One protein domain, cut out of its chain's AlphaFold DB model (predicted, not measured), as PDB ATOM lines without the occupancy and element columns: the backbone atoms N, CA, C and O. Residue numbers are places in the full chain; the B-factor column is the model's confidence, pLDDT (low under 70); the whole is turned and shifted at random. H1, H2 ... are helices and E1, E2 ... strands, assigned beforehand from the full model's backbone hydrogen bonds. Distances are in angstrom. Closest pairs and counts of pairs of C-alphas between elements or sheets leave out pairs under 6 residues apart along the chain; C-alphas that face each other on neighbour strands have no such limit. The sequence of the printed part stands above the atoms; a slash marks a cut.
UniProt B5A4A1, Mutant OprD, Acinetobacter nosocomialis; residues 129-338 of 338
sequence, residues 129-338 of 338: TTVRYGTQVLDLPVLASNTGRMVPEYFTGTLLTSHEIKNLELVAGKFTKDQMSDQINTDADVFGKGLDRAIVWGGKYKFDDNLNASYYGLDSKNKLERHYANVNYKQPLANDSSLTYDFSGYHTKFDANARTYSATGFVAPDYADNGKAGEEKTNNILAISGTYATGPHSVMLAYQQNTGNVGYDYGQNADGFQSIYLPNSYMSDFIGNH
ATOM      1  N   THR A 129     -61.532  10.190 -92.504       98.81
ATOM      2  CA  THR A 129     -60.229   9.835 -91.945       98.81
ATOM      3  C   THR A 129     -60.257   9.953 -90.430       98.81
ATOM      4  O   THR A 129     -60.492  11.027 -89.873       98.81
ATOM      5  N   THR A 130     -59.983   8.840 -89.757       98.88
ATOM      6  CA  THR A 130     -59.931   8.733 -88.299       98.88
ATOM      7  C   THR A 130     -58.497   8.527 -87.837       98.88
ATOM      8  O   THR A 130     -57.773   7.704 -88.387       98.88
ATOM      9  N   VAL A 131     -58.096   9.232 -86.782       98.94
ATOM     10  CA  VAL A 131     -56.867   8.960 -86.031       98.94
ATOM     11  C   VAL A 131     -57.246   8.543 -84.619       98.94
ATOM     12  O   VAL A 131     -57.956   9.272 -83.927       98.94
ATOM     13  N   ARG A 132     -56.747   7.390 -84.175       98.94
ATOM     14  CA  ARG A 132     -56.877   6.884 -82.805       98.94
ATOM     15  C   ARG A 132     -55.514   6.855 -82.132       98.94
ATOM     16  O   ARG A 132     -54.559   6.349 -82.712       98.94
ATOM     17  N   TYR A 133     -55.429   7.349 -80.902       98.94
ATOM     18  CA  TYR A 133     -54.234   7.274 -80.065       98.94
ATOM     19  C   TYR A 133     -54.554   6.654 -78.705       98.94
ATOM     20  O   TYR A 133     -55.443   7.130 -78.001       98.94
ATOM     21  N   GLY A 134     -53.811   5.616 -78.331       98.88
ATOM     22  CA  GLY A 134     -53.947   4.910 -77.060       98.88
ATOM     23  C   GLY A 134     -54.016   3.398 -77.242       98.88
ATOM     24  O   GLY A 134     -53.525   2.862 -78.242       98.88
ATOM     25  N   THR A 135     -54.601   2.727 -76.255       98.94
ATOM     26  CA  THR A 135     -54.749   1.269 -76.214       98.94
ATOM     27  C   THR A 135     -55.874   0.822 -77.143       98.94
ATOM     28  O   THR A 135     -56.972   1.378 -77.108       98.94
ATOM     29  N   GLN A 136     -55.595  -0.166 -77.989       98.88
ATOM     30  CA  GLN A 136     -56.524  -0.670 -78.996       98.88
ATOM     31  C   GLN A 136     -56.203  -2.119 -79.383       98.88
ATOM     32  O   GLN A 136     -55.082  -2.596 -79.200       98.88
ATOM     33  N   VAL A 137     -57.203  -2.814 -79.918       98.81
ATOM     34  CA  VAL A 137     -57.048  -4.130 -80.554       98.81
ATOM     35  C   VAL A 137     -56.772  -3.900 -82.041       98.81
ATOM     36  O   VAL A 137     -57.416  -3.039 -82.640       98.81
ATOM     37  N   LEU A 138     -55.827  -4.641 -82.622       98.75
ATOM     38  CA  LEU A 138     -55.474  -4.555 -84.041       98.75
ATOM     39  C   LEU A 138     -55.838  -5.840 -84.783       98.75
ATOM     40  O   LEU A 138     -55.717  -6.934 -84.244       98.75
ATOM     41  N   ASP A 139     -56.224  -5.707 -86.046       98.25
ATOM     42  CA  ASP A 139     -56.559  -6.805 -86.960       98.25
ATOM     43  C   ASP A 139     -55.818  -6.687 -88.305       98.25
ATOM     44  O   ASP A 139     -56.221  -7.274 -89.313       98.25
ATOM     45  N   LEU A 140     -54.716  -5.928 -88.324       98.69
ATOM     46  CA  LEU A 140     -53.854  -5.793 -89.494       98.69
ATOM     47  C   LEU A 140     -53.116  -7.119 -89.723       98.69
ATOM     48  O   LEU A 140     -52.438  -7.566 -88.803       98.69
ATOM     49  N   PRO A 141     -53.126  -7.719 -90.928       98.62
ATOM     50  CA  PRO A 141     -52.504  -9.029 -91.160       98.62
ATOM     51  C   PRO A 141     -51.026  -9.116 -90.742       98.62
ATOM     52  O   PRO A 141     -50.548 -10.162 -90.316       98.62
ATOM     53  N   VAL A 142     -50.297  -7.999 -90.828       98.75
ATOM     54  CA  VAL A 142     -48.883  -7.905 -90.429       98.75
ATOM     55  C   VAL A 142     -48.661  -7.614 -88.942       98.75
ATOM     56  O   VAL A 142     -47.521  -7.722 -88.508       98.75
ATOM     57  N   LEU A 143     -49.685  -7.215 -88.182       98.81
ATOM     58  CA  LEU A 143     -49.621  -6.900 -86.748       98.81
ATOM     59  C   LEU A 143     -51.017  -7.081 -86.124       98.81
ATOM     60  O   LEU A 143     -51.731  -6.104 -85.878       98.81
ATOM     61  N   ALA A 144     -51.425  -8.336 -85.933       98.81
ATOM     62  CA  ALA A 144     -52.765  -8.687 -85.473       98.81
ATOM     63  C   ALA A 144     -52.760  -9.162 -84.017       98.81
ATOM     64  O   ALA A 144     -52.026 -10.083 -83.648       98.81
ATOM     65  N   SER A 145     -53.646  -8.566 -83.223       98.81
ATOM     66  CA  SER A 145     -53.925  -8.961 -81.850       98.81
ATOM     67  C   SER A 145     -54.496 -10.378 -81.784       98.81
ATOM     68  O   SER A 145     -55.441 -10.719 -82.497       98.81
ATOM     69  N   ASN A 146     -54.017 -11.174 -80.833       98.25
ATOM     70  CA  ASN A 146     -54.684 -12.394 -80.398       98.25
ATOM     71  C   ASN A 146     -56.137 -12.129 -80.006       98.25
ATOM     72  O   ASN A 146     -56.409 -11.302 -79.138       98.25
ATOM     73  N   THR A 147     -57.066 -12.902 -80.561       97.75
ATOM     74  CA  THR A 147     -58.458 -12.985 -80.084       97.75
ATOM     75  C   THR A 147     -58.917 -14.431 -79.858       97.75
ATOM     76  O   THR A 147     -60.047 -14.670 -79.412       97.75
ATOM     77  N   GLY A 148     -58.017 -15.398 -80.077       96.06
ATOM     78  CA  GLY A 148     -58.236 -16.841 -79.964       96.06
ATOM     79  C   GLY A 148     -57.900 -17.456 -78.599       96.06
ATOM     80  O   GLY A 148     -57.763 -18.678 -78.503       96.06
ATOM     81  N   ARG A 149     -57.714 -16.648 -77.547       97.12
ATOM     82  CA  ARG A 149     -57.553 -17.098 -76.144       97.12
ATOM     83  C   ARG A 149     -58.624 -16.468 -75.245       97.12
ATOM     84  O   ARG A 149     -59.713 -16.140 -75.719       97.12
ATOM     85  N   MET A 150     -58.353 -16.330 -73.945       98.50
ATOM     86  CA  MET A 150     -59.317 -15.785 -72.982       98.50
ATOM     87  C   MET A 150     -59.667 -14.323 -73.244       98.50
ATOM     88  O   MET A 150     -60.840 -13.970 -73.184       98.50
ATOM     89  N   VAL A 151     -58.668 -13.498 -73.563       98.81
ATOM     90  CA  VAL A 151     -58.796 -12.041 -73.690       98.81
ATOM     91  C   VAL A 151     -57.960 -11.514 -74.861       98.81
ATOM     92  O   VAL A 151     -56.996 -12.184 -75.248       98.81
ATOM     93  N   PRO A 152     -58.293 -10.347 -75.441       98.75
ATOM     94  CA  PRO A 152     -57.530  -9.788 -76.550       98.75
ATOM     95  C   PRO A 152     -56.098  -9.384 -76.168       98.75
ATOM     96  O   PRO A 152     -55.834  -8.989 -75.029       98.75
ATOM     97  N   GLU A 153     -55.183  -9.441 -77.128       98.81
ATOM     98  CA  GLU A 153     -53.897  -8.726 -77.087       98.81
ATOM     99  C   GLU A 153     -54.123  -7.237 -77.382       98.81
ATOM    100  O   GLU A 153     -54.923  -6.886 -78.256       98.81
ATOM    101  N   TYR A 154     -53.434  -6.353 -76.660       98.94
ATOM    102  CA  TYR A 154     -53.605  -4.908 -76.803       98.94
ATOM    103  C   TYR A 154     -52.326  -4.231 -77.271       98.94
ATOM    104  O   TYR A 154     -51.291  -4.335 -76.622       98.94
ATOM    105  N   PHE A 155     -52.434  -3.420 -78.318       98.94
ATOM    106  CA  PHE A 155     -51.362  -2.525 -78.732       98.94
ATOM    107  C   PHE A 155     -51.628  -1.109 -78.236       98.94
ATOM    108  O   PHE A 155     -52.765  -0.633 -78.236       98.94
ATOM    109  N   THR A 156     -50.572  -0.397 -77.839       98.94
ATOM    110  CA  THR A 156     -50.661   1.038 -77.528       98.94
ATOM    111  C   THR A 156     -49.877   1.842 -78.550       98.94
ATOM    112  O   THR A 156     -48.680   1.626 -78.757       98.94
ATOM    113  N   GLY A 157     -50.554   2.786 -79.199       98.81
ATOM    114  CA  GLY A 157     -49.961   3.571 -80.272       98.81
ATOM    115  C   GLY A 157     -50.946   4.493 -80.968       98.81
ATOM    116  O   GLY A 157     -52.011   4.802 -80.436       98.81
ATOM    117  N   THR A 158     -50.570   4.933 -82.163       98.94
ATOM    118  CA  THR A 158     -51.403   5.735 -83.058       98.94
ATOM    119  C   THR A 158     -51.756   4.921 -84.292       98.94
ATOM    120  O   THR A 158     -50.857   4.356 -84.910       98.94
ATOM    121  N   LEU A 159     -53.026   4.928 -84.689       98.94
ATOM    122  CA  LEU A 159     -53.497   4.380 -85.958       98.94
ATOM    123  C   LEU A 159     -54.303   5.445 -86.698       98.94
ATOM    124  O   LEU A 159     -55.242   6.012 -86.140       98.94
ATOM    125  N   LEU A 160     -53.921   5.720 -87.939       98.88
ATOM    126  CA  LEU A 160     -54.703   6.477 -88.902       98.88
ATOM    127  C   LEU A 160     -55.388   5.484 -89.836       98.88
ATOM    128  O   LEU A 160     -54.715   4.619 -90.394       98.88
ATOM    129  N   THR A 161     -56.691   5.652 -90.034       98.88
ATOM    130  CA  THR A 161     -57.512   4.894 -90.983       98.88
ATOM    131  C   THR A 161     -58.255   5.882 -91.871       98.88
ATOM    132  O   THR A 161     -58.898   6.797 -91.362       98.88
ATOM    133  N   SER A 162     -58.151   5.721 -93.185       98.75
ATOM    134  CA  SER A 162     -58.712   6.640 -94.172       98.75
ATOM    135  C   SER A 162     -59.580   5.900 -95.182       98.75
ATOM    136  O   SER A 162     -59.121   4.947 -95.813       98.75
ATOM    137  N   HIS A 163     -60.807   6.390 -95.358       98.44
ATOM    138  CA  HIS A 163     -61.797   5.920 -96.330       98.44
ATOM    139  C   HIS A 163     -62.193   7.031 -97.320       98.44
ATOM    140  O   HIS A 163     -63.318   7.079 -97.812       98.44
ATOM    141  N   GLU A 164     -61.280   7.966 -97.618       97.94
ATOM    142  CA  GLU A 164     -61.561   9.094 -98.533       97.94
ATOM    143  C   GLU A 164     -61.856   8.647 -99.971       97.94
ATOM    144  O   GLU A 164     -62.535   9.345-100.726       97.94
ATOM    145  N   ILE A 165     -61.343   7.481-100.369       97.75
ATOM    146  CA  ILE A 165     -61.584   6.887-101.681       97.75
ATOM    147  C   ILE A 165     -62.576   5.743-101.498       97.75
ATOM    148  O   ILE A 165     -62.331   4.806-100.739       97.75
ATOM    149  N   LYS A 166     -63.696   5.797-102.226       96.25
ATOM    150  CA  LYS A 166     -64.732   4.760-102.181       96.25
ATOM    151  C   LYS A 166     -64.118   3.368-102.380       96.25
ATOM    152  O   LYS A 166     -63.330   3.167-103.301       96.25
ATOM    153  N   ASN A 167     -64.532   2.413-101.544       97.38
ATOM    154  CA  ASN A 167     -64.075   1.016-101.525       97.38
ATOM    155  C   ASN A 167     -62.596   0.797-101.149       97.38
ATOM    156  O   ASN A 167     -62.149  -0.352-101.167       97.38
ATOM    157  N   LEU A 168     -61.848   1.852-100.812       98.62
ATOM    158  CA  LEU A 168     -60.459   1.778-100.374       98.62
ATOM    159  C   LEU A 168     -60.355   2.180 -98.904       98.62
ATOM    160  O   LEU A 168     -60.748   3.278 -98.523       98.62
ATOM    161  N   GLU A 169     -59.762   1.310 -98.098       98.75
ATOM    162  CA  GLU A 169     -59.269   1.667 -96.773       98.75
ATOM    163  C   GLU A 169     -57.747   1.726 -96.819       98.75
ATOM    164  O   GLU A 169     -57.104   0.775 -97.267       98.75
ATOM    165  N   LEU A 170     -57.178   2.830 -96.341       98.88
ATOM    166  CA  LEU A 170     -55.742   2.992 -96.133       98.88
ATOM    167  C   LEU A 170     -55.454   3.153 -94.649       98.88
ATOM    168  O   LEU A 170     -56.159   3.884 -93.951       98.88
ATOM    169  N   VAL A 171     -54.382   2.522 -94.183       98.94
ATOM    170  CA  VAL A 171     -53.926   2.637 -92.801       98.94
ATOM    171  C   VAL A 171     -52.460   3.031 -92.723       98.94
ATOM    172  O   VAL A 171     -51.645   2.651 -93.565       98.94
ATOM    173  N   ALA A 172     -52.123   3.766 -91.669       98.94
ATOM    174  CA  ALA A 172     -50.752   3.994 -91.236       98.94
ATOM    175  C   ALA A 172     -50.725   4.103 -89.711       98.94
ATOM    176  O   ALA A 172     -51.549   4.800 -89.122       98.94
ATOM    177  N   GLY A 173     -49.788   3.430 -89.056       98.88
ATOM    178  CA  GLY A 173     -49.748   3.374 -87.602       98.88
ATOM    179  C   GLY A 173     -48.344   3.285 -87.031       98.88
ATOM    180  O   GLY A 173     -47.397   2.886 -87.705       98.88
ATOM    181  N   LYS A 174     -48.224   3.671 -85.762       98.94
ATOM    182  CA  LYS A 174     -47.017   3.516 -84.950       98.94
ATOM    183  C   LYS A 174     -47.396   3.017 -83.565       98.94
ATOM    184  O   LYS A 174     -48.101   3.721 -82.844       98.94
ATOM    185  N   PHE A 175     -46.852   1.875 -83.171       98.94
ATOM    186  CA  PHE A 175     -47.087   1.244 -81.875       98.94
ATOM    187  C   PHE A 175     -45.787   1.102 -81.094       98.94
ATOM    188  O   PHE A 175     -44.721   0.910 -81.680       98.94
ATOM    189  N   THR A 176     -45.879   1.247 -79.776       98.81
ATOM    190  CA  THR A 176     -44.728   1.226 -78.854       98.81
ATOM    191  C   THR A 176     -44.999   0.393 -77.608       98.81
ATOM    192  O   THR A 176     -44.240   0.475 -76.652       98.81
ATOM    193  N   LYS A 177     -46.138  -0.303 -77.556       98.81
ATOM    194  CA  LYS A 177     -46.399  -1.339 -76.562       98.81
ATOM    195  C   LYS A 177     -47.216  -2.456 -77.177       98.81
ATOM    196  O   LYS A 177     -48.138  -2.161 -77.944       98.81
ATOM    197  N   ASP A 178     -46.903  -3.671 -76.767       98.75
ATOM    198  CA  ASP A 178     -47.681  -4.887 -76.989       98.75
ATOM    199  C   ASP A 178     -47.990  -5.505 -75.621       98.75
ATOM    200  O   ASP A 178     -47.079  -5.752 -74.840       98.75
ATOM    201  N   GLN A 179     -49.262  -5.718 -75.302       98.81
ATOM    202  CA  GLN A 179     -49.695  -6.440 -74.116       98.81
ATOM    203  C   GLN A 179     -50.373  -7.743 -74.533       98.81
ATOM    204  O   GLN A 179     -51.585  -7.778 -74.793       98.81
ATOM    205  N   MET A 180     -49.616  -8.837 -74.489       98.56
ATOM    206  CA  MET A 180     -50.132 -10.170 -74.775       98.56
ATOM    207  C   MET A 180     -51.218 -10.624 -73.793       98.56
ATOM    208  O   MET A 180     -51.322 -10.142 -72.661       98.56
ATOM    209  N   SER A 181     -52.075 -11.546 -74.246       98.50
ATOM    210  CA  SER A 181     -53.278 -11.996 -73.520       98.50
ATOM    211  C   SER A 181     -53.007 -12.548 -72.118       98.50
ATOM    212  O   SER A 181     -53.853 -12.418 -71.238       98.50
ATOM    213  N   ASP A 182     -51.843 -13.162 -71.904       98.25
ATOM    214  CA  ASP A 182     -51.422 -13.736 -70.625       98.25
ATOM    215  C   ASP A 182     -50.420 -12.853 -69.862       98.25
ATOM    216  O   ASP A 182     -49.771 -13.322 -68.929       98.25
ATOM    217  N   GLN A 183     -50.302 -11.570 -70.220       98.38
ATOM    218  CA  GLN A 183     -49.368 -10.637 -69.591       98.38
ATOM    219  C   GLN A 183     -50.092  -9.544 -68.794       98.38
ATOM    220  O   GLN A 183     -50.994  -8.860 -69.287       98.38
ATOM    221  N   ILE A 184     -49.651  -9.347 -67.545       98.31
ATOM    222  CA  ILE A 184     -50.108  -8.245 -66.675       98.31
ATOM    223  C   ILE A 184     -49.417  -6.930 -67.049       98.31
ATOM    224  O   ILE A 184     -50.028  -5.865 -66.996       98.31
ATOM    225  N   ASN A 185     -48.139  -6.996 -67.429       98.19
ATOM    226  CA  ASN A 185     -47.389  -5.823 -67.861       98.19
ATOM    227  C   ASN A 185     -47.993  -5.261 -69.160       98.19
ATOM    228  O   ASN A 185     -48.335  -6.020 -70.057       98.19
ATOM    229  N   THR A 186     -48.109  -3.934 -69.254       98.44
ATOM    230  CA  THR A 186     -48.660  -3.236 -70.430       98.44
ATOM    231  C   THR A 186     -47.773  -3.299 -71.675       98.44
ATOM    232  O   THR A 186     -48.201  -2.837 -72.724       98.44
ATOM    233  N   ASP A 187     -46.527  -3.747 -71.532       98.56
ATOM    234  CA  ASP A 187     -45.547  -3.871 -72.608       98.56
ATOM    235  C   ASP A 187     -44.735  -5.166 -72.433       98.56
ATOM    236  O   ASP A 187     -43.629  -5.183 -71.887       98.56
ATOM    237  N   ALA A 188     -45.366  -6.272 -72.805       98.12
ATOM    238  CA  ALA A 188     -44.868  -7.629 -72.721       98.12
ATOM    239  C   ALA A 188     -45.567  -8.523 -73.761       98.12
ATOM    240  O   ALA A 188     -46.784  -8.716 -73.708       98.12
ATOM    241  N   ASP A 189     -44.770  -9.123 -74.640       95.50
ATOM    242  CA  ASP A 189     -45.145 -10.215 -75.533       95.50
ATOM    243  C   ASP A 189     -45.156 -11.574 -74.796       95.50
ATOM    244  O   ASP A 189     -45.040 -11.654 -73.569       95.50
ATOM    245  N   VAL A 190     -45.245 -12.680 -75.543       94.94
ATOM    246  CA  VAL A 190     -45.257 -14.051 -74.988       94.94
ATOM    247  C   VAL A 190     -44.003 -14.436 -74.193       94.94
ATOM    248  O   VAL A 190     -44.026 -15.423 -73.457       94.94
ATOM    249  N   PHE A 191     -42.906 -13.686 -74.329       94.38
ATOM    250  CA  PHE A 191     -41.655 -13.874 -73.592       94.38
ATOM    251  C   PHE A 191     -41.426 -12.793 -72.529       94.38
ATOM    252  O   PHE A 191     -40.325 -12.701 -71.970       94.38
ATOM    253  N   GLY A 192     -42.433 -11.962 -72.250       95.12
ATOM    254  CA  GLY A 192     -42.315 -10.841 -71.325       95.12
ATOM    255  C   GLY A 192     -41.423  -9.716 -71.858       95.12
ATOM    256  O   GLY A 192     -40.805  -9.002 -71.064       95.12
ATOM    257  N   LYS A 193     -41.266  -9.594 -73.184       96.25
ATOM    258  CA  LYS A 193     -40.463  -8.547 -73.829       96.25
ATOM    259  C   LYS A 193     -41.363  -7.462 -74.403       96.25
ATOM    260  O   LYS A 193     -42.373  -7.761 -75.017       96.25
ATOM    261  N   GLY A 194     -40.975  -6.206 -74.210       96.50
ATOM    262  CA  GLY A 194     -41.712  -5.067 -74.747       96.50
ATOM    263  C   GLY A 194     -41.435  -4.791 -76.226       96.50
ATOM    264  O   GLY A 194     -40.432  -5.243 -76.793       96.50
ATOM    265  N   LEU A 195     -42.309  -3.988 -76.822       98.06
ATOM    266  CA  LEU A 195     -42.220  -3.478 -78.184       98.06
ATOM    267  C   LEU A 195     -41.465  -2.137 -78.209       98.06
ATOM    268  O   LEU A 195     -41.946  -1.145 -77.677       98.06
ATOM    269  N   ASP A 196     -40.317  -2.055 -78.896       96.81
ATOM    270  CA  ASP A 196     -39.608  -0.770 -79.100       96.81
ATOM    271  C   ASP A 196     -40.446   0.165 -79.991       96.81
ATOM    272  O   ASP A 196     -40.934   1.216 -79.566       96.81
ATOM    273  N   ARG A 197     -40.642  -0.237 -81.252       98.62
ATOM    274  CA  ARG A 197     -41.428   0.518 -82.229       98.62
ATOM    275  C   ARG A 197     -41.835  -0.366 -83.400       98.62
ATOM    276  O   ARG A 197     -40.958  -0.821 -84.126       98.62
ATOM    277  N   ALA A 198     -43.134  -0.473 -83.656       98.81
ATOM    278  CA  ALA A 198     -43.692  -1.022 -84.890       98.81
ATOM    279  C   ALA A 198     -44.332   0.097 -85.719       98.81
ATOM    280  O   ALA A 198     -45.210   0.803 -85.226       98.81
ATOM    281  N   ILE A 199     -43.895   0.266 -86.965       98.94
ATOM    282  CA  ILE A 199     -44.539   1.119 -87.966       98.94
ATOM    283  C   ILE A 199     -45.290   0.215 -88.928       98.94
ATOM    284  O   ILE A 199     -44.692  -0.686 -89.502       98.94
ATOM    285  N   VAL A 200     -46.580   0.464 -89.118       98.94
ATOM    286  CA  VAL A 200     -47.425  -0.302 -90.040       98.94
ATOM    287  C   VAL A 200     -48.042   0.611 -91.079       98.94
ATOM    288  O   VAL A 200     -48.320   1.779 -90.804       98.94
ATOM    289  N   TRP A 201     -48.268   0.084 -92.270       98.94
ATOM    290  CA  TRP A 201     -48.990   0.767 -93.335       98.94
ATOM    291  C   TRP A 201     -49.642  -0.254 -94.252       98.94
ATOM    292  O   TRP A 201     -49.247  -1.416 -94.285       98.94
ATOM    293  N   GLY A 202     -50.635   0.168 -95.019       98.81
ATOM    294  CA  GLY A 202     -51.241  -0.700 -96.013       98.81
ATOM    295  C   GLY A 202     -52.634  -0.264 -96.391       98.81
ATOM    296  O   GLY A 202     -53.065   0.848 -96.083       98.81
ATOM    297  N   GLY A 203     -53.339  -1.163 -97.054       98.62
ATOM    298  CA  GLY A 203     -54.726  -0.951 -97.383       98.62
ATOM    299  C   GLY A 203     -55.393  -2.177 -97.965       98.62
ATOM    300  O   GLY A 203     -54.750  -3.152 -98.360       98.62
ATOM    301  N   LYS A 204     -56.714  -2.089 -98.028       98.62
ATOM    302  CA  LYS A 204     -57.583  -3.082 -98.650       98.62
ATOM    303  C   LYS A 204     -58.522  -2.382 -99.617       98.62
ATOM    304  O   LYS A 204     -59.054  -1.314 -99.312       98.62
ATOM    305  N   TYR A 205     -58.701  -2.982-100.785       98.81
ATOM    306  CA  TYR A 205     -59.526  -2.441-101.850       98.81
ATOM    307  C   TYR A 205     -60.543  -3.472-102.317       98.81
ATOM    308  O   TYR A 205     -60.190  -4.608-102.644       98.81
ATOM    309  N   LYS A 206     -61.808  -3.056-102.374       98.69
ATOM    310  CA  LYS A 206     -62.894  -3.832-102.971       98.69
ATOM    311  C   LYS A 206     -63.112  -3.353-104.412       98.69
ATOM    312  O   LYS A 206     -63.675  -2.280-104.627       98.69
ATOM    313  N   PHE A 207     -62.659  -4.140-105.390       98.38
ATOM    314  CA  PHE A 207     -62.804  -3.806-106.812       98.38
ATOM    315  C   PHE A 207     -64.273  -3.872-107.236       98.38
ATOM    316  O   PHE A 207     -64.784  -2.938-107.852       98.38
ATOM    317  N   ASP A 208     -64.946  -4.951-106.845       98.12
ATOM    318  CA  ASP A 208     -66.377  -5.189-107.022       98.12
ATOM    319  C   ASP A 208     -66.884  -6.155-105.928       98.12
ATOM    320  O   ASP A 208     -66.213  -6.377-104.920       98.12
ATOM    321  N   ASP A 209     -68.094  -6.700-106.070       97.12
ATOM    322  CA  ASP A 209     -68.673  -7.628-105.086       97.12
ATOM    323  C   ASP A 209     -67.994  -9.007-105.031       97.12
ATOM    324  O   ASP A 209     -68.185  -9.743-104.061       97.12
ATOM    325  N   ASN A 210     -67.181  -9.338-106.032       98.12
ATOM    326  CA  ASN A 210     -66.529 -10.628-106.205       98.12
ATOM    327  C   ASN A 210     -65.020 -10.566-105.935       98.12
ATOM    328  O   ASN A 210     -64.462 -11.557-105.475       98.12
ATOM    329  N   LEU A 211     -64.357  -9.442-106.216       98.75
ATOM    330  CA  LEU A 211     -62.904  -9.298-106.129       98.75
ATOM    331  C   LEU A 211     -62.488  -8.235-105.108       98.75
ATOM    332  O   LEU A 211     -62.850  -7.059-105.203       98.75
ATOM    333  N   ASN A 212     -61.628  -8.635-104.176       98.62
ATOM    334  CA  ASN A 212     -60.921  -7.723-103.283       98.62
ATOM    335  C   ASN A 212     -59.447  -8.123-103.150       98.62
ATOM    336  O   ASN A 212     -59.069  -9.267-103.396       98.62
ATOM    337  N   ALA A 213     -58.608  -7.155-102.802       98.88
ATOM    338  CA  ALA A 213     -57.200  -7.393-102.522       98.88
ATOM    339  C   ALA A 213     -56.726  -6.503-101.381       98.88
ATOM    340  O   ALA A 213     -57.311  -5.452-101.098       98.88
ATOM    341  N   SER A 214     -55.634  -6.904-100.746       98.81
ATOM    342  CA  SER A 214     -54.996  -6.105 -99.715       98.81
ATOM    343  C   SER A 214     -53.483  -6.257 -99.713       98.81
ATOM    344  O   SER A 214     -52.931  -7.263-100.163       98.81
ATOM    345  N   TYR A 215     -52.815  -5.223 -99.216       98.94
ATOM    346  CA  TYR A 215     -51.375  -5.205 -99.032       98.94
ATOM    347  C   TYR A 215     -51.028  -4.421 -97.776       98.94
ATOM    348  O   TYR A 215     -51.510  -3.301 -97.594       98.94
ATOM    349  N   TYR A 216     -50.176  -4.991 -96.933       98.94
ATOM    350  CA  TYR A 216     -49.725  -4.364 -95.697       98.94
ATOM    351  C   TYR A 216     -48.221  -4.546 -95.508       98.94
ATOM    352  O   TYR A 216     -47.643  -5.540 -95.943       98.94
ATOM    353  N   GLY A 217     -47.596  -3.578 -94.850       98.94
ATOM    354  CA  GLY A 217     -46.200  -3.583 -94.443       98.94
ATOM    355  C   GLY A 217     -46.060  -3.273 -92.955       98.94
ATOM    356  O   GLY A 217     -46.863  -2.532 -92.384       98.94
ATOM    357  N   LEU A 218     -45.037  -3.856 -92.346       98.94
ATOM    358  CA  LEU A 218     -44.584  -3.647 -90.980       98.94
ATOM    359  C   LEU A 218     -43.065  -3.452 -91.003       98.94
ATOM    360  O   LEU A 218     -42.348  -4.277 -91.559       98.94
ATOM    361  N   ASP A 219     -42.586  -2.408 -90.338       98.88
ATOM    362  CA  ASP A 219     -41.195  -2.235 -89.910       98.88
ATOM    363  C   ASP A 219     -41.193  -2.173 -88.379       98.88
ATOM    364  O   ASP A 219     -41.650  -1.196 -87.772       98.88
ATOM    365  N   SER A 220     -40.726  -3.253 -87.753       98.62
ATOM    366  CA  SER A 220     -40.492  -3.332 -86.317       98.62
ATOM    367  C   SER A 220     -39.002  -3.165 -86.035       98.62
ATOM    368  O   SER A 220     -38.169  -4.005 -86.392       98.62
ATOM    369  N   LYS A 221     -38.664  -2.056 -85.377       97.88
ATOM    370  CA  LYS A 221     -37.287  -1.601 -85.172       97.88
ATOM    371  C   LYS A 221     -36.442  -2.667 -84.470       97.88
ATOM    372  O   LYS A 221     -36.782  -3.097 -83.371       97.88
ATOM    373  N   ASN A 222     -35.298  -3.015 -85.069       95.00
ATOM    374  CA  ASN A 222     -34.357  -4.040 -84.585       95.00
ATOM    375  C   ASN A 222     -34.982  -5.442 -84.428       95.00
ATOM    376  O   ASN A 222     -34.496  -6.246 -83.629       95.00
ATOM    377  N   LYS A 223     -36.101  -5.712 -85.112       98.06
ATOM    378  CA  LYS A 223     -36.844  -6.971 -85.008       98.06
ATOM    379  C   LYS A 223     -37.106  -7.576 -86.372       98.06
ATOM    380  O   LYS A 223     -36.546  -8.622 -86.675       98.06
ATOM    381  N   LEU A 224     -37.959  -6.961 -87.178       98.75
ATOM    382  CA  LEU A 224     -38.314  -7.512 -88.480       98.75
ATOM    383  C   LEU A 224     -38.970  -6.479 -89.385       98.75
ATOM    384  O   LEU A 224     -39.676  -5.584 -88.925       98.75
ATOM    385  N   GLU A 225     -38.787  -6.680 -90.681       98.94
ATOM    386  CA  GLU A 225     -39.630  -6.119 -91.728       98.94
ATOM    387  C   GLU A 225     -40.550  -7.228 -92.238       98.94
ATOM    388  O   GLU A 225     -40.097  -8.351 -92.481       98.94
ATOM    389  N   ARG A 226     -41.840  -6.938 -92.402       98.94
ATOM    390  CA  ARG A 226     -42.819  -7.909 -92.893       98.94
ATOM    391  C   ARG A 226     -43.796  -7.271 -93.856       98.94
ATOM    392  O   ARG A 226     -44.338  -6.207 -93.589       98.94
ATOM    393  N   HIS A 227     -44.073  -7.969 -94.943       98.94
ATOM    394  CA  HIS A 227     -45.095  -7.600 -95.908       98.94
ATOM    395  C   HIS A 227     -46.111  -8.722 -96.038       98.94
ATOM    396  O   HIS A 227     -45.731  -9.888 -96.046       98.94
ATOM    397  N   TYR A 228     -47.379  -8.357 -96.171       98.94
ATOM    398  CA  TYR A 228     -48.482  -9.257 -96.469       98.94
ATOM    399  C   TYR A 228     -49.161  -8.820 -97.758       98.94
ATOM    400  O   TYR A 228     -49.390  -7.626 -97.958       98.94
ATOM    401  N   ALA A 229     -49.527  -9.783 -98.594       98.88
ATOM    402  CA  ALA A 229     -50.381  -9.563 -99.750       98.88
ATOM    403  C   ALA A 229     -51.502 -10.601 -99.773       98.88
ATOM    404  O   ALA A 229     -51.270 -11.776 -99.479       98.88
ATOM    405  N   ASN A 230     -52.695 -10.167-100.171       98.88
ATOM    406  CA  ASN A 230     -53.830 -11.045-100.402       98.88
ATOM    407  C   ASN A 230     -54.639 -10.611-101.623       98.88
ATOM    408  O   ASN A 230     -54.794  -9.419-101.893       98.88
ATOM    409  N   VAL A 231     -55.175 -11.599-102.332       98.88
ATOM    410  CA  VAL A 231     -56.244 -11.422-103.309       98.88
ATOM    411  C   VAL A 231     -57.289 -12.509-103.096       98.88
ATOM    412  O   VAL A 231     -56.966 -13.695-103.011       98.88
ATOM    413  N   ASN A 232     -58.546 -12.091-103.029       98.81
ATOM    414  CA  ASN A 232     -59.687 -12.961-102.818       98.81
ATOM    415  C   ASN A 232     -60.708 -12.742-103.937       98.81
ATOM    416  O   ASN A 232     -61.154 -11.614-104.171       98.81
ATOM    417  N   TYR A 233     -61.056 -13.817-104.642       98.81
ATOM    418  CA  TYR A 233     -61.984 -13.793-105.767       98.81
ATOM    419  C   TYR A 233     -63.095 -14.824-105.588       98.81
ATOM    420  O   TYR A 233     -62.856 -16.032-105.607       98.81
ATOM    421  N   LYS A 234     -64.330 -14.349-105.458       98.69
ATOM    422  CA  LYS A 234     -65.540 -15.164-105.391       98.69
ATOM    423  C   LYS A 234     -66.184 -15.248-106.770       98.69
ATOM    424  O   LYS A 234     -66.723 -14.270-107.265       98.69
ATOM    425  N   GLN A 235     -66.193 -16.434-107.365       98.56
ATOM    426  CA  GLN A 235     -66.871 -16.719-108.624       98.56
ATOM    427  C   GLN A 235     -68.277 -17.285-108.350       98.56
ATOM    428  O   GLN A 235     -68.388 -18.416-107.862       98.56
ATOM    429  N   PRO A 236     -69.364 -16.551-108.656       98.19
ATOM    430  CA  PRO A 236     -70.718 -17.090-108.574       98.19
ATOM    431  C   PRO A 236     -70.919 -18.238-109.571       98.19
ATOM    432  O   PRO A 236     -70.418 -18.197-110.696       98.19
ATOM    433  N   LEU A 237     -71.676 -19.254-109.165       98.06
ATOM    434  CA  LEU A 237     -72.081 -20.402-109.976       98.06
ATOM    435  C   LEU A 237     -73.616 -20.512-109.986       98.06
ATOM    436  O   LEU A 237     -74.313 -19.794-109.270       98.06
ATOM    437  N   ALA A 238     -74.160 -21.417-110.803       96.44
ATOM    438  CA  ALA A 238     -75.596 -21.700-110.808       96.44
ATOM    439  C   ALA A 238     -76.085 -22.249-109.451       96.44
ATOM    440  O   ALA A 238     -75.295 -22.769-108.663       96.44
ATOM    441  N   ASN A 239     -77.402 -22.191-109.216       94.19
ATOM    442  CA  ASN A 239     -78.064 -22.723-108.014       94.19
ATOM    443  C   ASN A 239     -77.497 -22.147-106.705       94.19
ATOM    444  O   ASN A 239     -77.149 -22.905-105.799       94.19
ATOM    445  N   ASP A 240     -77.325 -20.822-106.646       93.75
ATOM    446  CA  ASP A 240     -76.800 -20.093-105.479       93.75
ATOM    447  C   ASP A 240     -75.495 -20.679-104.913       93.75
ATOM    448  O   ASP A 240     -75.224 -20.644-103.712       93.75
ATOM    449  N   SER A 241     -74.671 -21.248-105.796       98.06
ATOM    450  CA  SER A 241     -73.381 -21.836-105.447       98.06
ATOM    451  C   SER A 241     -72.248 -20.866-105.778       98.06
ATOM    452  O   SER A 241     -72.419 -19.914-106.539       98.06
ATOM    453  N   SER A 242     -71.064 -21.082-105.212       98.50
ATOM    454  CA  SER A 242     -69.889 -20.271-105.547       98.50
ATOM    455  C   SER A 242     -68.588 -21.044-105.398       98.50
ATOM    456  O   SER A 242     -68.504 -22.002-104.627       98.50
ATOM    457  N   LEU A 243     -67.574 -20.602-106.135       98.69
ATOM    458  CA  LEU A 243     -66.197 -21.038-105.980       98.69
ATOM    459  C   LEU A 243     -65.357 -19.826-105.579       98.69
ATOM    460  O   LEU A 243     -65.283 -18.851-106.321       98.69
ATOM    461  N   THR A 244     -64.785 -19.854-104.380       98.81
ATOM    462  CA  THR A 244     -63.965 -18.755-103.852       98.81
ATOM    463  C   THR A 244     -62.504 -19.157-103.874       98.81
ATOM    464  O   THR A 244     -62.148 -20.195-103.320       98.81
ATOM    465  N   TYR A 245     -61.676 -18.334-104.500       98.81
ATOM    466  CA  TYR A 245     -60.232 -18.496-104.572       98.81
ATOM    467  C   TYR A 245     -59.560 -17.459-103.684       98.81
ATOM    468  O   TYR A 245     -59.902 -16.279-103.745       98.81
ATOM    469  N   ASP A 246     -58.585 -17.895-102.897       98.88
ATOM    470  CA  ASP A 246     -57.767 -17.013-102.071       98.88
ATOM    471  C   ASP A 246     -56.290 -17.279-102.341       98.88
ATOM    472  O   ASP A 246     -55.862 -18.436-102.376       98.88
ATOM    473  N   PHE A 247     -55.519 -16.214-102.526       98.88
ATOM    474  CA  PHE A 247     -54.066 -16.253-102.493       98.88
ATOM    475  C   PHE A 247     -53.586 -15.278-101.430       98.88
ATOM    476  O   PHE A 247     -53.899 -14.090-101.498       98.88
ATOM    477  N   SER A 248     -52.812 -15.783-100.476       98.81
ATOM    478  CA  SER A 248     -52.310 -15.030 -99.328       98.81
ATOM    479  C   SER A 248     -50.837 -15.337 -99.111       98.81
ATOM    480  O   SER A 248     -50.394 -16.467 -99.325       98.81
ATOM    481  N   GLY A 249     -50.060 -14.360 -98.659       98.75
ATOM    482  CA  GLY A 249     -48.648 -14.603 -98.414       98.75
ATOM    483  C   GLY A 249     -47.948 -13.531 -97.609       98.75
ATOM    484  O   GLY A 249     -48.352 -12.369 -97.620       98.75
ATOM    485  N   TYR A 250     -46.871 -13.945 -96.948       98.94
ATOM    486  CA  TYR A 250     -45.973 -13.079 -96.206       98.94
ATOM    487  C   TYR A 250     -44.549 -13.173 -96.743       98.94
ATOM    488  O   TYR A 250     -44.056 -14.256 -97.058       98.94
ATOM    489  N   HIS A 251     -43.874 -12.030 -96.767       98.88
ATOM    490  CA  HIS A 251     -42.423 -11.929 -96.858       98.88
ATOM    491  C   HIS A 251     -41.916 -11.313 -95.559       98.88
ATOM    492  O   HIS A 251     -42.386 -10.239 -95.188       98.88
ATOM    493  N   THR A 252     -40.984 -11.971 -94.870       98.94
ATOM    494  CA  THR A 252     -40.443 -11.493 -93.590       98.94
ATOM    495  C   THR A 252     -38.925 -11.540 -93.595       98.94
ATOM    496  O   THR A 252     -38.341 -12.589 -93.870       98.94
ATOM    497  N   LYS A 253     -38.295 -10.422 -93.238       98.88
ATOM    498  CA  LYS A 253     -36.860 -10.310 -92.974       98.88
ATOM    499  C   LYS A 253     -36.670 -10.037 -91.486       98.88
ATOM    500  O   LYS A 253     -37.045  -8.975 -90.999       98.88
ATOM    501  N   PHE A 254     -36.118 -11.002 -90.768       98.81
ATOM    502  CA  PHE A 254     -35.770 -10.894 -89.358       98.81
ATOM    503  C   PHE A 254     -34.387 -10.256 -89.206       98.81
ATOM    504  O   PHE A 254     -33.449 -10.650 -89.899       98.81
ATOM    505  N   ASP A 255     -34.263  -9.302 -88.283       98.69
ATOM    506  CA  ASP A 255     -32.988  -8.695 -87.885       98.69
ATOM    507  C   ASP A 255     -32.058  -9.739 -87.243       98.69
ATOM    508  O   ASP A 255     -32.515 -10.705 -86.630       98.69
ATOM    509  N   ALA A 256     -30.745  -9.508 -87.300       97.81
ATOM    510  CA  ALA A 256     -29.740 -10.363 -86.663       97.81
ATOM    511  C   ALA A 256     -30.000 -10.642 -85.168       97.81
ATOM    512  O   ALA A 256     -29.671 -11.718 -84.659       97.81
ATOM    513  N   ASN A 257     -30.603  -9.682 -84.459       96.69
ATOM    514  CA  ASN A 257     -30.915  -9.765 -83.033       96.69
ATOM    515  C   ASN A 257     -32.361 -10.191 -82.736       96.69
ATOM    516  O   ASN A 257     -32.756 -10.227 -81.559       96.69
ATOM    517  N   ALA A 258     -33.153 -10.472 -83.770       97.81
ATOM    518  CA  ALA A 258     -34.514 -10.963 -83.638       97.81
ATOM    519  C   ALA A 258     -34.528 -12.390 -83.090       97.81
ATOM    520  O   ALA A 258     -33.614 -13.182 -83.326       97.81
ATOM    521  N   ARG A 259     -35.588 -12.719 -82.354       97.75
ATOM    522  CA  ARG A 259     -35.812 -14.076 -81.866       97.75
ATOM    523  C   ARG A 259     -36.478 -14.906 -82.962       97.75
ATOM    524  O   ARG A 259     -37.510 -14.510 -83.491       97.75
ATOM    525  N   THR A 260     -35.892 -16.052 -83.261       97.94
ATOM    526  CA  THR A 260     -36.371 -17.112 -84.154       97.94
ATOM    527  C   THR A 260     -36.038 -18.460 -83.503       97.94
ATOM    528  O   THR A 260     -35.259 -18.522 -82.550       97.94
ATOM    529  N   TYR A 261     -36.626 -19.547 -83.983       97.12
ATOM    530  CA  TYR A 261     -36.361 -20.903 -83.493       97.12
ATOM    531  C   TYR A 261     -36.216 -21.942 -84.614       97.12
ATOM    532  O   TYR A 261     -35.865 -23.085 -84.330       97.12
ATOM    533  N   SER A 262     -36.490 -21.580 -85.873       97.88
ATOM    534  CA  SER A 262     -36.424 -22.487 -87.026       97.88
ATOM    535  C   SER A 262     -35.379 -22.087 -88.078       97.88
ATOM    536  O   SER A 262     -35.454 -22.520 -89.231       97.88
ATOM    537  N   ALA A 263     -34.407 -21.242 -87.712       97.81
ATOM    538  CA  ALA A 263     -33.391 -20.768 -88.647       97.81
ATOM    539  C   ALA A 263     -32.431 -21.889 -89.077       97.81
ATOM    540  O   ALA A 263     -32.038 -22.746 -88.286       97.81
ATOM    541  N   THR A 264     -32.016 -21.840 -90.341       97.31
ATOM    542  CA  THR A 264     -31.045 -22.747 -90.963       97.31
ATOM    543  C   THR A 264     -29.870 -21.960 -91.561       97.31
ATOM    544  O   THR A 264     -29.871 -20.723 -91.623       97.31
ATOM    545  N   GLY A 265     -28.822 -22.671 -91.989       96.12
ATOM    546  CA  GLY A 265     -27.562 -22.059 -92.425       96.12
ATOM    547  C   GLY A 265     -26.684 -21.650 -91.239       96.12
ATOM    548  O   GLY A 265     -26.648 -22.354 -90.233       96.12
ATOM    549  N   PHE A 266     -25.957 -20.533 -91.356       97.25
ATOM    550  CA  PHE A 266     -25.167 -20.011 -90.238       97.25
ATOM    551  C   PHE A 266     -26.086 -19.536 -89.107       97.25
ATOM    552  O   PHE A 266     -27.067 -18.840 -89.348       97.25
ATOM    553  N   VAL A 267     -25.767 -19.887 -87.867       98.12
ATOM    554  CA  VAL A 267     -26.393 -19.315 -86.673       98.12
ATOM    555  C   VAL A 267     -25.310 -19.072 -85.630       98.12
ATOM    556  O   VAL A 267     -24.312 -19.796 -85.583       98.12
ATOM    557  N   ALA A 268     -25.496 -18.048 -84.803       98.12
ATOM    558  CA  ALA A 268     -24.596 -17.748 -83.702       98.12
ATOM    559  C   ALA A 268     -24.453 -18.955 -82.746       98.12
ATOM    560  O   ALA A 268     -25.405 -19.723 -82.579       98.12
ATOM    561  N   PRO A 269     -23.291 -19.132 -82.084       97.56
ATOM    562  CA  PRO A 269     -23.065 -20.261 -81.175       97.56
ATOM    563  C   PRO A 269     -24.085 -20.381 -80.033       97.56
ATOM    564  O   PRO A 269     -24.332 -21.483 -79.555       97.56
ATOM    565  N   ASP A 270     -24.678 -19.264 -79.607       97.00
ATOM    566  CA  ASP A 270     -25.669 -19.174 -78.532       97.00
ATOM    567  C   ASP A 270     -27.129 -19.186 -79.034       97.00
ATOM    568  O   ASP A 270     -28.059 -18.983 -78.247       97.00
ATOM    569  N   TYR A 271     -27.359 -19.474 -80.325       97.62
ATOM    570  CA  TYR A 271     -28.696 -19.523 -80.930       97.62
ATOM    571  C   TYR A 271     -29.642 -20.483 -80.204       97.62
ATOM    572  O   TYR A 271     -30.809 -20.159 -79.989       97.62
ATOM    573  N   ALA A 272     -29.136 -21.647 -79.786       95.88
ATOM    574  CA  ALA A 272     -29.927 -22.647 -79.071       95.88
ATOM    575  C   ALA A 272     -30.469 -22.130 -77.723       95.88
ATOM    576  O   ALA A 272     -31.527 -22.577 -77.280       95.88
ATOM    577  N   ASP A 273     -29.779 -21.172 -77.101       95.31
ATOM    578  CA  ASP A 273     -30.141 -20.634 -75.791       95.31
ATOM    579  C   ASP A 273     -31.055 -19.406 -75.907       95.31
ATOM    580  O   ASP A 273     -31.998 -19.234 -75.127       95.31
ATOM    581  N   ASN A 274     -30.789 -18.526 -76.878       94.94
ATOM    582  CA  ASN A 274     -31.436 -17.214 -76.956       94.94
ATOM    583  C   ASN A 274     -32.367 -17.023 -78.173       94.94
ATOM    584  O   ASN A 274     -33.186 -16.095 -78.161       94.94
ATOM    585  N   GLY A 275     -32.288 -17.898 -79.180       96.81
ATOM    586  CA  GLY A 275     -33.036 -17.819 -80.435       96.81
ATOM    587  C   GLY A 275     -32.592 -16.695 -81.379       96.81
ATOM    588  O   GLY A 275     -33.347 -16.311 -82.263       96.81
ATOM    589  N   LYS A 276     -31.411 -16.102 -81.204       97.88
ATOM    590  CA  LYS A 276     -30.906 -15.001 -82.038       97.88
ATOM    591  C   LYS A 276     -29.873 -15.508 -83.024       97.88
ATOM    592  O   LYS A 276     -28.817 -15.988 -82.625       97.88
ATOM    593  N   ALA A 277     -30.182 -15.426 -84.314       97.62
ATOM    594  CA  ALA A 277     -29.338 -16.028 -85.340       97.62
ATOM    595  C   ALA A 277     -27.973 -15.330 -85.483       97.62
ATOM    596  O   ALA A 277     -27.032 -15.952 -85.968       97.62
ATOM    597  N   GLY A 278     -27.848 -14.063 -85.072       97.62
ATOM    598  CA  GLY A 278     -26.623 -13.271 -85.234       97.62
ATOM    599  C   GLY A 278     -26.409 -12.742 -86.657       97.62
ATOM    600  O   GLY A 278     -25.446 -12.020 -86.899       97.62
ATOM    601  N   GLU A 279     -27.321 -13.051 -87.578       98.06
ATOM    602  CA  GLU A 279     -27.408 -12.520 -88.938       98.06
ATOM    603  C   GLU A 279     -28.877 -12.438 -89.367       98.06
ATOM    604  O   GLU A 279     -29.736 -13.097 -88.773       98.06
ATOM    605  N   GLU A 280     -29.171 -11.640 -90.394       98.62
ATOM    606  CA  GLU A 280     -30.533 -11.549 -90.917       98.62
ATOM    607  C   GLU A 280     -31.023 -12.899 -91.461       98.62
ATOM    608  O   GLU A 280     -30.287 -13.641 -92.121       98.62
ATOM    609  N   LYS A 281     -32.302 -13.198 -91.226       98.62
ATOM    610  CA  LYS A 281     -32.977 -14.389 -91.758       98.62
ATOM    611  C   LYS A 281     -34.213 -13.994 -92.539       98.62
ATOM    612  O   LYS A 281     -34.900 -13.045 -92.188       98.62
ATOM    613  N   THR A 282     -34.498 -14.713 -93.615       98.69
ATOM    614  CA  THR A 282     -35.601 -14.403 -94.525       98.69
ATOM    615  C   THR A 282     -36.535 -15.591 -94.659       98.69
ATOM    616  O   THR A 282     -36.092 -16.720 -94.883       98.69
ATOM    617  N   ASN A 283     -37.829 -15.304 -94.587       98.81
ATOM    618  CA  ASN A 283     -38.911 -16.231 -94.859       98.81
ATOM    619  C   ASN A 283     -39.817 -15.673 -95.964       98.81
ATOM    620  O   ASN A 283     -40.136 -14.483 -95.984       98.81
ATOM    621  N   ASN A 284     -40.274 -16.556 -96.846       98.75
ATOM    622  CA  ASN A 284     -41.494 -16.346 -97.611       98.75
ATOM    623  C   ASN A 284     -42.439 -17.504 -97.319       98.75
ATOM    624  O   ASN A 284     -42.053 -18.664 -97.496       98.75
ATOM    625  N   ILE A 285     -43.673 -17.189 -96.950       98.81
ATOM    626  CA  ILE A 285     -44.741 -18.169 -96.798       98.81
ATOM    627  C   ILE A 285     -45.913 -17.765 -97.681       98.81
ATOM    628  O   ILE A 285     -46.384 -16.633 -97.626       98.81
ATOM    629  N   LEU A 286     -46.355 -18.676 -98.540       98.44
ATOM    630  CA  LEU A 286     -47.430 -18.441 -99.502       98.44
ATOM    631  C   LEU A 286     -48.487 -19.524 -99.347       98.44
ATOM    632  O   LEU A 286     -48.150 -20.682 -99.091       98.44
ATOM    633  N   ALA A 287     -49.747 -19.164 -99.558       98.75
ATOM    634  CA  ALA A 287     -50.848 -20.100 -99.589       98.75
ATOM    635  C   ALA A 287     -51.845 -19.788-100.706       98.75
ATOM    636  O   ALA A 287     -52.115 -18.630-101.022       98.75
ATOM    637  N   ILE A 288     -52.412 -20.852-101.269       98.81
ATOM    638  CA  ILE A 288     -53.573 -20.811-102.158       98.81
ATOM    639  C   ILE A 288     -54.691 -21.643-101.544       98.81
ATOM    640  O   ILE A 288     -54.433 -22.722-101.009       98.81
ATOM    641  N   SER A 289     -55.933 -21.183-101.653       98.88
ATOM    642  CA  SER A 289     -57.104 -21.993-101.321       98.88
ATOM    643  C   SER A 289     -58.213 -21.859-102.361       98.88
ATOM    644  O   SER A 289     -58.332 -20.843-103.046       98.88
ATOM    645  N   GLY A 290     -59.010 -22.917-102.484       98.81
ATOM    646  CA  GLY A 290     -60.222 -22.962-103.289       98.81
ATOM    647  C   GLY A 290     -61.360 -23.550-102.465       98.81
ATOM    648  O   GLY A 290     -61.244 -24.670-101.969       98.81
ATOM    649  N   THR A 291     -62.449 -22.799-102.324       98.88
ATOM    650  CA  THR A 291     -63.629 -23.185-101.542       98.88
ATOM    651  C   THR A 291     -64.850 -23.281-102.440       98.88
ATOM    652  O   THR A 291     -65.296 -22.268-102.979       98.88
ATOM    653  N   TYR A 292     -65.412 -24.479-102.580       98.75
ATOM    654  CA  TYR A 292     -66.706 -24.685-103.227       98.75
ATOM    655  C   TYR A 292     -67.814 -24.673-102.176       98.75
ATOM    656  O   TYR A 292     -67.789 -25.490-101.256       98.75
ATOM    657  N   ALA A 293     -68.788 -23.776-102.331       98.56
ATOM    658  CA  ALA A 293     -69.950 -23.668-101.456       98.56
ATOM    659  C   ALA A 293     -71.250 -23.853-102.251       98.56
ATOM    660  O   ALA A 293     -71.433 -23.224-103.296       98.56
ATOM    661  N   THR A 294     -72.154 -24.698-101.750       98.19
ATOM    662  CA  THR A 294     -73.472 -24.969-102.346       98.19
ATOM    663  C   THR A 294     -74.485 -25.338-101.260       98.19
ATOM    664  O   THR A 294     -74.246 -26.241-100.452       98.19
ATOM    665  N   GLY A 295     -75.610 -24.618-101.197       96.19
ATOM    666  CA  GLY A 295     -76.604 -24.792-100.134       96.19
ATOM    667  C   GLY A 295     -75.966 -24.737 -98.728       96.19
ATOM    668  O   GLY A 295     -75.276 -23.765 -98.423       96.19
ATOM    669  N   PRO A 296     -76.159 -25.759 -97.867       96.88
ATOM    670  CA  PRO A 296     -75.566 -25.813 -96.528       96.88
ATOM    671  C   PRO A 296     -74.136 -26.393 -96.489       96.88
ATOM    672  O   PRO A 296     -73.597 -26.605 -95.402       96.88
ATOM    673  N   HIS A 297     -73.527 -26.708 -97.636       97.69
ATOM    674  CA  HIS A 297     -72.240 -27.402 -97.715       97.69
ATOM    675  C   HIS A 297     -71.117 -26.482 -98.199       97.69
ATOM    676  O   HIS A 297     -71.311 -25.656 -99.091       97.69
ATOM    677  N   SER A 298     -69.916 -26.685 -97.653       98.38
ATOM    678  CA  SER A 298     -68.684 -26.055 -98.126       98.38
ATOM    679  C   SER A 298     -67.515 -27.034 -98.031       98.38
ATOM    680  O   SER A 298     -67.391 -27.752 -97.038       98.38
ATOM    681  N   VAL A 299     -66.671 -27.074 -99.061       98.75
ATOM    682  CA  VAL A 299     -65.432 -27.864 -99.091       98.75
ATOM    683  C   VAL A 299     -64.295 -26.960 -99.547       98.75
ATOM    684  O   VAL A 299     -64.374 -26.362-100.620       98.75
ATOM    685  N   MET A 300     -63.233 -26.887 -98.741       98.81
ATOM    686  CA  MET A 300     -62.030 -26.110 -99.034       98.81
ATOM    687  C   MET A 300     -60.823 -27.030 -99.195       98.81
ATOM    688  O   MET A 300     -60.587 -27.909 -98.365       98.81
ATOM    689  N   LEU A 301     -60.033 -26.784-100.238       98.81
ATOM    690  CA  LEU A 301     -58.682 -27.319-100.382       98.81
ATOM    691  C   LEU A 301     -57.691 -26.161-100.338       98.81
ATOM    692  O   LEU A 301     -57.919 -25.133-100.976       98.81
ATOM    693  N   ALA A 302     -56.597 -26.335 -99.600       98.75
ATOM    694  CA  ALA A 302     -55.564 -25.323 -99.461       98.75
ATOM    695  C   ALA A 302     -54.160 -25.934 -99.504       98.75
ATOM    696  O   ALA A 302     -53.915 -27.023 -98.983       98.75
ATOM    697  N   TYR A 303     -53.235 -25.203-100.115       98.69
ATOM    698  CA  TYR A 303     -51.809 -25.502-100.138       98.69
ATOM    699  C   TYR A 303     -51.053 -24.325 -99.534       98.69
ATOM    700  O   TYR A 303     -51.383 -23.178 -99.826       98.69
ATOM    701  N   GLN A 304     -50.045 -24.611 -98.712       98.62
ATOM    702  CA  GLN A 304     -49.199 -23.615 -98.062       98.62
ATOM    703  C   GLN A 304     -47.745 -24.077 -98.107       98.62
ATOM    704  O   GLN A 304     -47.470 -25.251 -97.857       98.62
ATOM    705  N   GLN A 305     -46.825 -23.162 -98.409       98.31
ATOM    706  CA  GLN A 305     -45.403 -23.463 -98.548       98.31
ATOM    707  C   GLN A 305     -44.534 -22.372 -97.931       98.31
ATOM    708  O   GLN A 305     -44.766 -21.188 -98.167       98.31
ATOM    709  N   ASN A 306     -43.499 -22.800 -97.204       98.31
ATOM    710  CA  ASN A 306     -42.422 -21.950 -96.703       98.31
ATOM    711  C   ASN A 306     -41.179 -22.083 -97.589       98.31
ATOM    712  O   ASN A 306     -40.861 -23.168 -98.076       98.31
ATOM    713  N   THR A 307     -40.458 -20.980 -97.774       98.31
ATOM    714  CA  THR A 307     -39.132 -20.934 -98.402       98.31
ATOM    715  C   THR A 307     -38.250 -19.907 -97.694       98.31
ATOM    716  O   THR A 307     -38.753 -18.967 -97.077       98.31
ATOM    717  N   GLY A 308     -36.932 -20.057 -97.817       97.75
ATOM    718  CA  GLY A 308     -35.950 -19.194 -97.162       97.75
ATOM    719  C   GLY A 308     -35.104 -19.955 -96.144       97.75
ATOM    720  O   GLY A 308     -35.104 -21.184 -96.111       97.75
ATOM    721  N   ASN A 309     -34.351 -19.223 -95.328       98.00
ATOM    722  CA  ASN A 309     -33.436 -19.787 -94.329       98.00
ATOM    723  C   ASN A 309     -33.987 -19.699 -92.892       98.00
ATOM    724  O   ASN A 309     -33.235 -19.847 -91.932       98.00
ATOM    725  N   VAL A 310     -35.293 -19.468 -92.739       98.56
ATOM    726  CA  VAL A 310     -36.062 -19.581 -91.491       98.56
ATOM    727  C   VAL A 310     -37.536 -19.835 -91.833       98.56
ATOM    728  O   VAL A 310     -38.010 -19.451 -92.908       98.56
ATOM    729  N   GLY A 311     -38.261 -20.509 -90.945       98.56
ATOM    730  CA  GLY A 311     -39.715 -20.632 -91.022       98.56
ATOM    731  C   GLY A 311     -40.422 -19.299 -90.761       98.56
ATOM    732  O   GLY A 311     -39.789 -18.265 -90.529       98.56
ATOM    733  N   TYR A 312     -41.752 -19.303 -90.803       98.69
ATOM    734  CA  TYR A 312     -42.546 -18.119 -90.474       98.69
ATOM    735  C   TYR A 312     -42.715 -17.999 -88.951       98.69
ATOM    736  O   TYR A 312     -43.797 -18.214 -88.413       98.69
ATOM    737  N   ASP A 313     -41.619 -17.692 -88.251       98.38
ATOM    738  CA  ASP A 313     -41.537 -17.611 -86.783       98.38
ATOM    739  C   ASP A 313     -42.195 -16.320 -86.238       98.38
ATOM    740  O   ASP A 313     -41.542 -15.464 -85.636       98.38
ATOM    741  N   TYR A 314     -43.495 -16.147 -86.488       98.31
ATOM    742  CA  TYR A 314     -44.283 -15.004 -86.017       98.31
ATOM    743  C   TYR A 314     -44.553 -15.055 -84.500       98.31
ATOM    744  O   TYR A 314     -44.445 -16.100 -83.844       98.31
ATOM    745  N   GLY A 315     -44.896 -13.902 -83.921       97.38
ATOM    746  CA  GLY A 315     -45.277 -13.773 -82.509       97.38
ATOM    747  C   GLY A 315     -44.111 -13.916 -81.523       97.38
ATOM    748  O   GLY A 315     -44.340 -14.107 -80.330       97.38
ATOM    749  N   GLN A 316     -42.866 -13.866 -82.007       97.38
ATOM    750  CA  GLN A 316     -41.656 -14.008 -81.186       97.38
ATOM    751  C   GLN A 316     -41.012 -12.666 -80.805       97.38
ATOM    752  O   GLN A 316     -40.026 -12.647 -80.063       97.38
ATOM    753  N   ASN A 317     -41.499 -11.561 -81.377       98.31
ATOM    754  CA  ASN A 317     -40.826 -10.266 -81.366       98.31
ATOM    755  C   ASN A 317     -41.797  -9.095 -81.126       98.31
ATOM    756  O   ASN A 317     -41.608  -8.028 -81.718       98.31
ATOM    757  N   ALA A 318     -42.815  -9.288 -80.279       98.06
ATOM    758  CA  ALA A 318     -43.915  -8.335 -80.076       98.06
ATOM    759  C   ALA A 318     -44.606  -7.914 -81.395       98.06
ATOM    760  O   ALA A 318     -44.871  -6.740 -81.657       98.06
ATOM    761  N   ASP A 319     -44.806  -8.887 -82.286       98.19
ATOM    762  CA  ASP A 319     -45.217  -8.698 -83.677       98.19
ATOM    763  C   ASP A 319     -46.630  -9.238 -83.972       98.19
ATOM    764  O   ASP A 319     -46.952  -9.566 -85.116       98.19
ATOM    765  N   GLY A 320     -47.496  -9.296 -82.959       97.88
ATOM    766  CA  GLY A 320     -48.885  -9.735 -83.086       97.88
ATOM    767  C   GLY A 320     -49.011 -11.252 -83.083       97.88
ATOM    768  O   GLY A 320     -48.603 -11.937 -84.027       97.88
ATOM    769  N   PHE A 321     -49.617 -11.796 -82.034       98.25
ATOM    770  CA  PHE A 321     -49.746 -13.243 -81.858       98.25
ATOM    771  C   PHE A 321     -50.793 -13.883 -82.779       98.25
ATOM    772  O   PHE A 321     -50.913 -15.104 -82.820       98.25
ATOM    773  N   GLN A 322     -51.541 -13.085 -83.545       98.38
ATOM    774  CA  GLN A 322     -52.466 -13.568 -84.574       98.38
ATOM    775  C   GLN A 322     -52.055 -13.153 -85.991       98.38
ATOM    776  O   GLN A 322     -52.866 -13.238 -86.913       98.38
ATOM    777  N   SER A 323     -50.810 -12.711 -86.195       98.56
ATOM    778  CA  SER A 323     -50.270 -12.307 -87.506       98.56
ATOM    779  C   SER A 323     -50.024 -13.512 -88.440       98.56
ATOM    780  O   SER A 323     -48.919 -13.708 -88.941       98.56
ATOM    781  N   ILE A 324     -51.046 -14.349 -88.653       98.56
ATOM    782  CA  ILE A 324     -51.026 -15.612 -89.409       98.56
ATOM    783  C   ILE A 324     -52.301 -15.767 -90.258       98.56
ATOM    784  O   ILE A 324     -53.085 -16.700 -90.118       98.56
ATOM    785  N   TYR A 325     -52.548 -14.819 -91.165       98.69
ATOM    786  CA  TYR A 325     -53.728 -14.853 -92.048       98.69
ATOM    787  C   TYR A 325     -53.490 -15.809 -93.227       98.69
ATOM    788  O   TYR A 325     -53.316 -15.374 -94.365       98.69
ATOM    789  N   LEU A 326     -53.417 -17.109 -92.929       98.69
ATOM    790  CA  LEU A 326     -53.205 -18.198 -93.881       98.69
ATOM    791  C   LEU A 326     -54.165 -19.370 -93.591       98.69
ATOM    792  O   LEU A 326     -54.551 -19.580 -92.442       98.69
ATOM    793  N   PRO A 327     -54.563 -20.153 -94.611       98.25
ATOM    794  CA  PRO A 327     -55.635 -21.143 -94.485       98.25
ATOM    795  C   PRO A 327     -55.239 -22.405 -93.708       98.25
ATOM    796  O   PRO A 327     -56.099 -23.039 -93.094       98.25
ATOM    797  N   ASN A 328     -53.960 -22.792 -93.721       98.19
ATOM    798  CA  ASN A 328     -53.480 -23.965 -92.992       98.19
ATOM    799  C   ASN A 328     -52.999 -23.538 -91.600       98.19
ATOM    800  O   ASN A 328     -51.812 -23.594 -91.304       98.19
ATOM    801  N   SER A 329     -53.931 -23.103 -90.752       97.56
ATOM    802  CA  SER A 329     -53.662 -22.681 -89.375       97.56
ATOM    803  C   SER A 329     -54.780 -23.152 -88.448       97.56
ATOM    804  O   SER A 329     -55.951 -22.823 -88.623       97.56
ATOM    805  N   TYR A 330     -54.410 -23.992 -87.481       95.69
ATOM    806  CA  TYR A 330     -55.304 -24.514 -86.445       95.69
ATOM    807  C   TYR A 330     -54.557 -24.536 -85.106       95.69
ATOM    808  O   TYR A 330     -54.240 -23.500 -84.536       95.69
ATOM    809  N   MET A 331     -54.248 -25.724 -84.573       94.06
ATOM    810  CA  MET A 331     -53.327 -25.843 -83.440       94.06
ATOM    811  C   MET A 331     -51.868 -25.670 -83.882       94.06
ATOM    812  O   MET A 331     -51.069 -25.106 -83.138       94.06
ATOM    813  N   SER A 332     -51.538 -26.223 -85.052       96.06
ATOM    814  CA  SER A 332     -50.288 -25.992 -85.773       96.06
ATOM    815  C   SER A 332     -50.573 -25.044 -86.931       96.06
ATOM    816  O   SER A 332     -51.637 -25.144 -87.547       96.06
ATOM    817  N   ASP A 333     -49.600 -24.196 -87.245       97.88
ATOM    818  CA  ASP A 333     -49.692 -23.209 -88.323       97.88
ATOM    819  C   ASP A 333     -48.952 -23.627 -89.596       97.88
ATOM    820  O   ASP A 333     -48.943 -22.891 -90.575       97.88
ATOM    821  N   PHE A 334     -48.306 -24.802 -89.594       97.94
ATOM    822  CA  PHE A 334     -47.565 -25.313 -90.757       97.94
ATOM    823  C   PHE A 334     -46.518 -24.298 -91.279       97.94
ATOM    824  O   PHE A 334     -46.380 -24.065 -92.480       97.94
ATOM    825  N   ILE A 335     -45.790 -23.684 -90.337       97.81
ATOM    826  CA  ILE A 335     -44.837 -22.572 -90.537       97.81
ATOM    827  C   ILE A 335     -43.357 -22.983 -90.510       97.81
ATOM    828  O   ILE A 335     -42.485 -22.135 -90.667       97.81
ATOM    829  N   GLY A 336     -43.057 -24.259 -90.259       89.38
ATOM    830  CA  GLY A 336     -41.676 -24.741 -90.169       89.38
ATOM    831  C   GLY A 336     -40.929 -24.647 -91.503       89.38
ATOM    832  O   GLY A 336     -41.544 -24.694 -92.569       89.38
ATOM    833  N   ASN A 337     -39.601 -24.536 -91.431       79.75
ATOM    834  CA  ASN A 337     -38.733 -24.641 -92.603       79.75
ATOM    835  C   ASN A 337     -38.423 -26.112 -92.931       79.75
ATOM    836  O   ASN A 337     -38.466 -26.962 -92.037       79.75
ATOM    837  N   HIS A 338     -38.136 -26.394 -94.204       59.94
ATOM    838  CA  HIS A 338     -37.743 -27.722 -94.688       59.94
ATOM    839  C   HIS A 338     -36.267 -28.035 -94.442       59.94
ATOM    840  O   HIS A 338     -35.439 -27.098 -94.518       59.94
TER     841      HIS A 338
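What this domain is: This is residues 129 to 338 of the 338 residues of the protein "Mutant OprD" of Acinetobacter nosocomialis (UniProt B5A4A1). The model is one broad, twisted sheet of nine strands, curved like a trough, with long unnamed stretches of chain filling its hollow face and the other face bare. The strands lie side by side in chain order, E1 E2 E3 E4 E5 E6 E7 E8 E9, all antiparallel; E1, E2 and E3 bend sharply towards the hollow side, and residues 137 to 153 and 309 to 338 lie over the hollow face. The single short helix, H1, is in the chain between E7 and E8, off one end of these strands. The printed part has 210 residues with one named helix and nine named strands and is mostly strand. It is compact, with a radius of gyration of the C-alphas of 18.2 A, and spans 60 by 42 by 30 A.

Where its parts are: The longest strands by residues are E6, residues 224 to 237 and 42.1 A long, E7, residues 241 to 254 and 42.3 A, and E8, residues 281 to 294 and 43.2 A. E9, residues 297 to 308, measures 37.2 A from first to last C-alpha and ends at C-alpha 308, at (-35.950, -19.194, -97.162). Before E6 come E5, residues 211 to 220 and 30.5 A, and E4, residues 198 to 206 and 26.5 A. E3, residues 168 to 179, measures 29.5 A, and E2, residues 154 to 162, measures 21.5 A. E1, residues 129 to 136, begins at C-alpha 129, at (-60.229, 9.835, -91.945). H1, residues 271 to 274, begins at C-alpha 271, at (-28.696, -19.523, -80.930).

How they stand to each other: E1 and E9 are the edge strands of the sheet and the others are inner strands. E1 to E7 form a meander, each strand the antiparallel neighbour of the one before with no named helix between. E6 and E7 are a hairpin at 173 degrees between directions, with N 227 and O 251 at 2.8 A. On the other side of E7 is E8, at 172 degrees, with N 244 and O 291 at 2.8 A. E8 and E9 are a hairpin at 168 degrees, with N 307 and O 284 at 2.8 A. E5 and E6 are a hairpin at 170 degrees, with N 218 and O 226 at 2.7 A, and so are E4 and E5 at 175 degrees, with N 217 and O 201 at 2.8 A. The hairpin of E3 and E4, at 151 degrees, has N 173 and O 200 at 2.8 A. E2 and E3 are a hairpin at 164 degrees, with N 160 and O 172 at 2.8 A. E1 and E2 are a hairpin at 178 degrees, with N 132 and O 159 at 2.8 A. E1 bends by 76 degrees at residue 133, E2 by 81 degrees at residue 157 and E3 by 88 degrees at residue 176. H1 is not on the sheet, with 0 pairs of C-alphas within 10 A. It is too short for any O i to N i+4 pair, and of its 1 O i to N i+3 pair 0 are within hydrogen-bond range.

The domain as a whole: The two C-alphas farthest apart, those of Asn 239 and Pro 269, are 61.2 A apart. From edge to edge of the sheet the strands' lines turn by 77 degrees and the way across it turns by 55 degrees. The printed part has no cut and ends at His 338, the chain's last residue. The long links are E1 to E2, E3 to E4 and E7 to H1. In the first of them, residues 139 to 140 pair with residues 143 to 144, antiparallel. Residues 309 to 338 hold no named element. The mean pLDDT of the printed part is 97.8, and residue 338 is under 70.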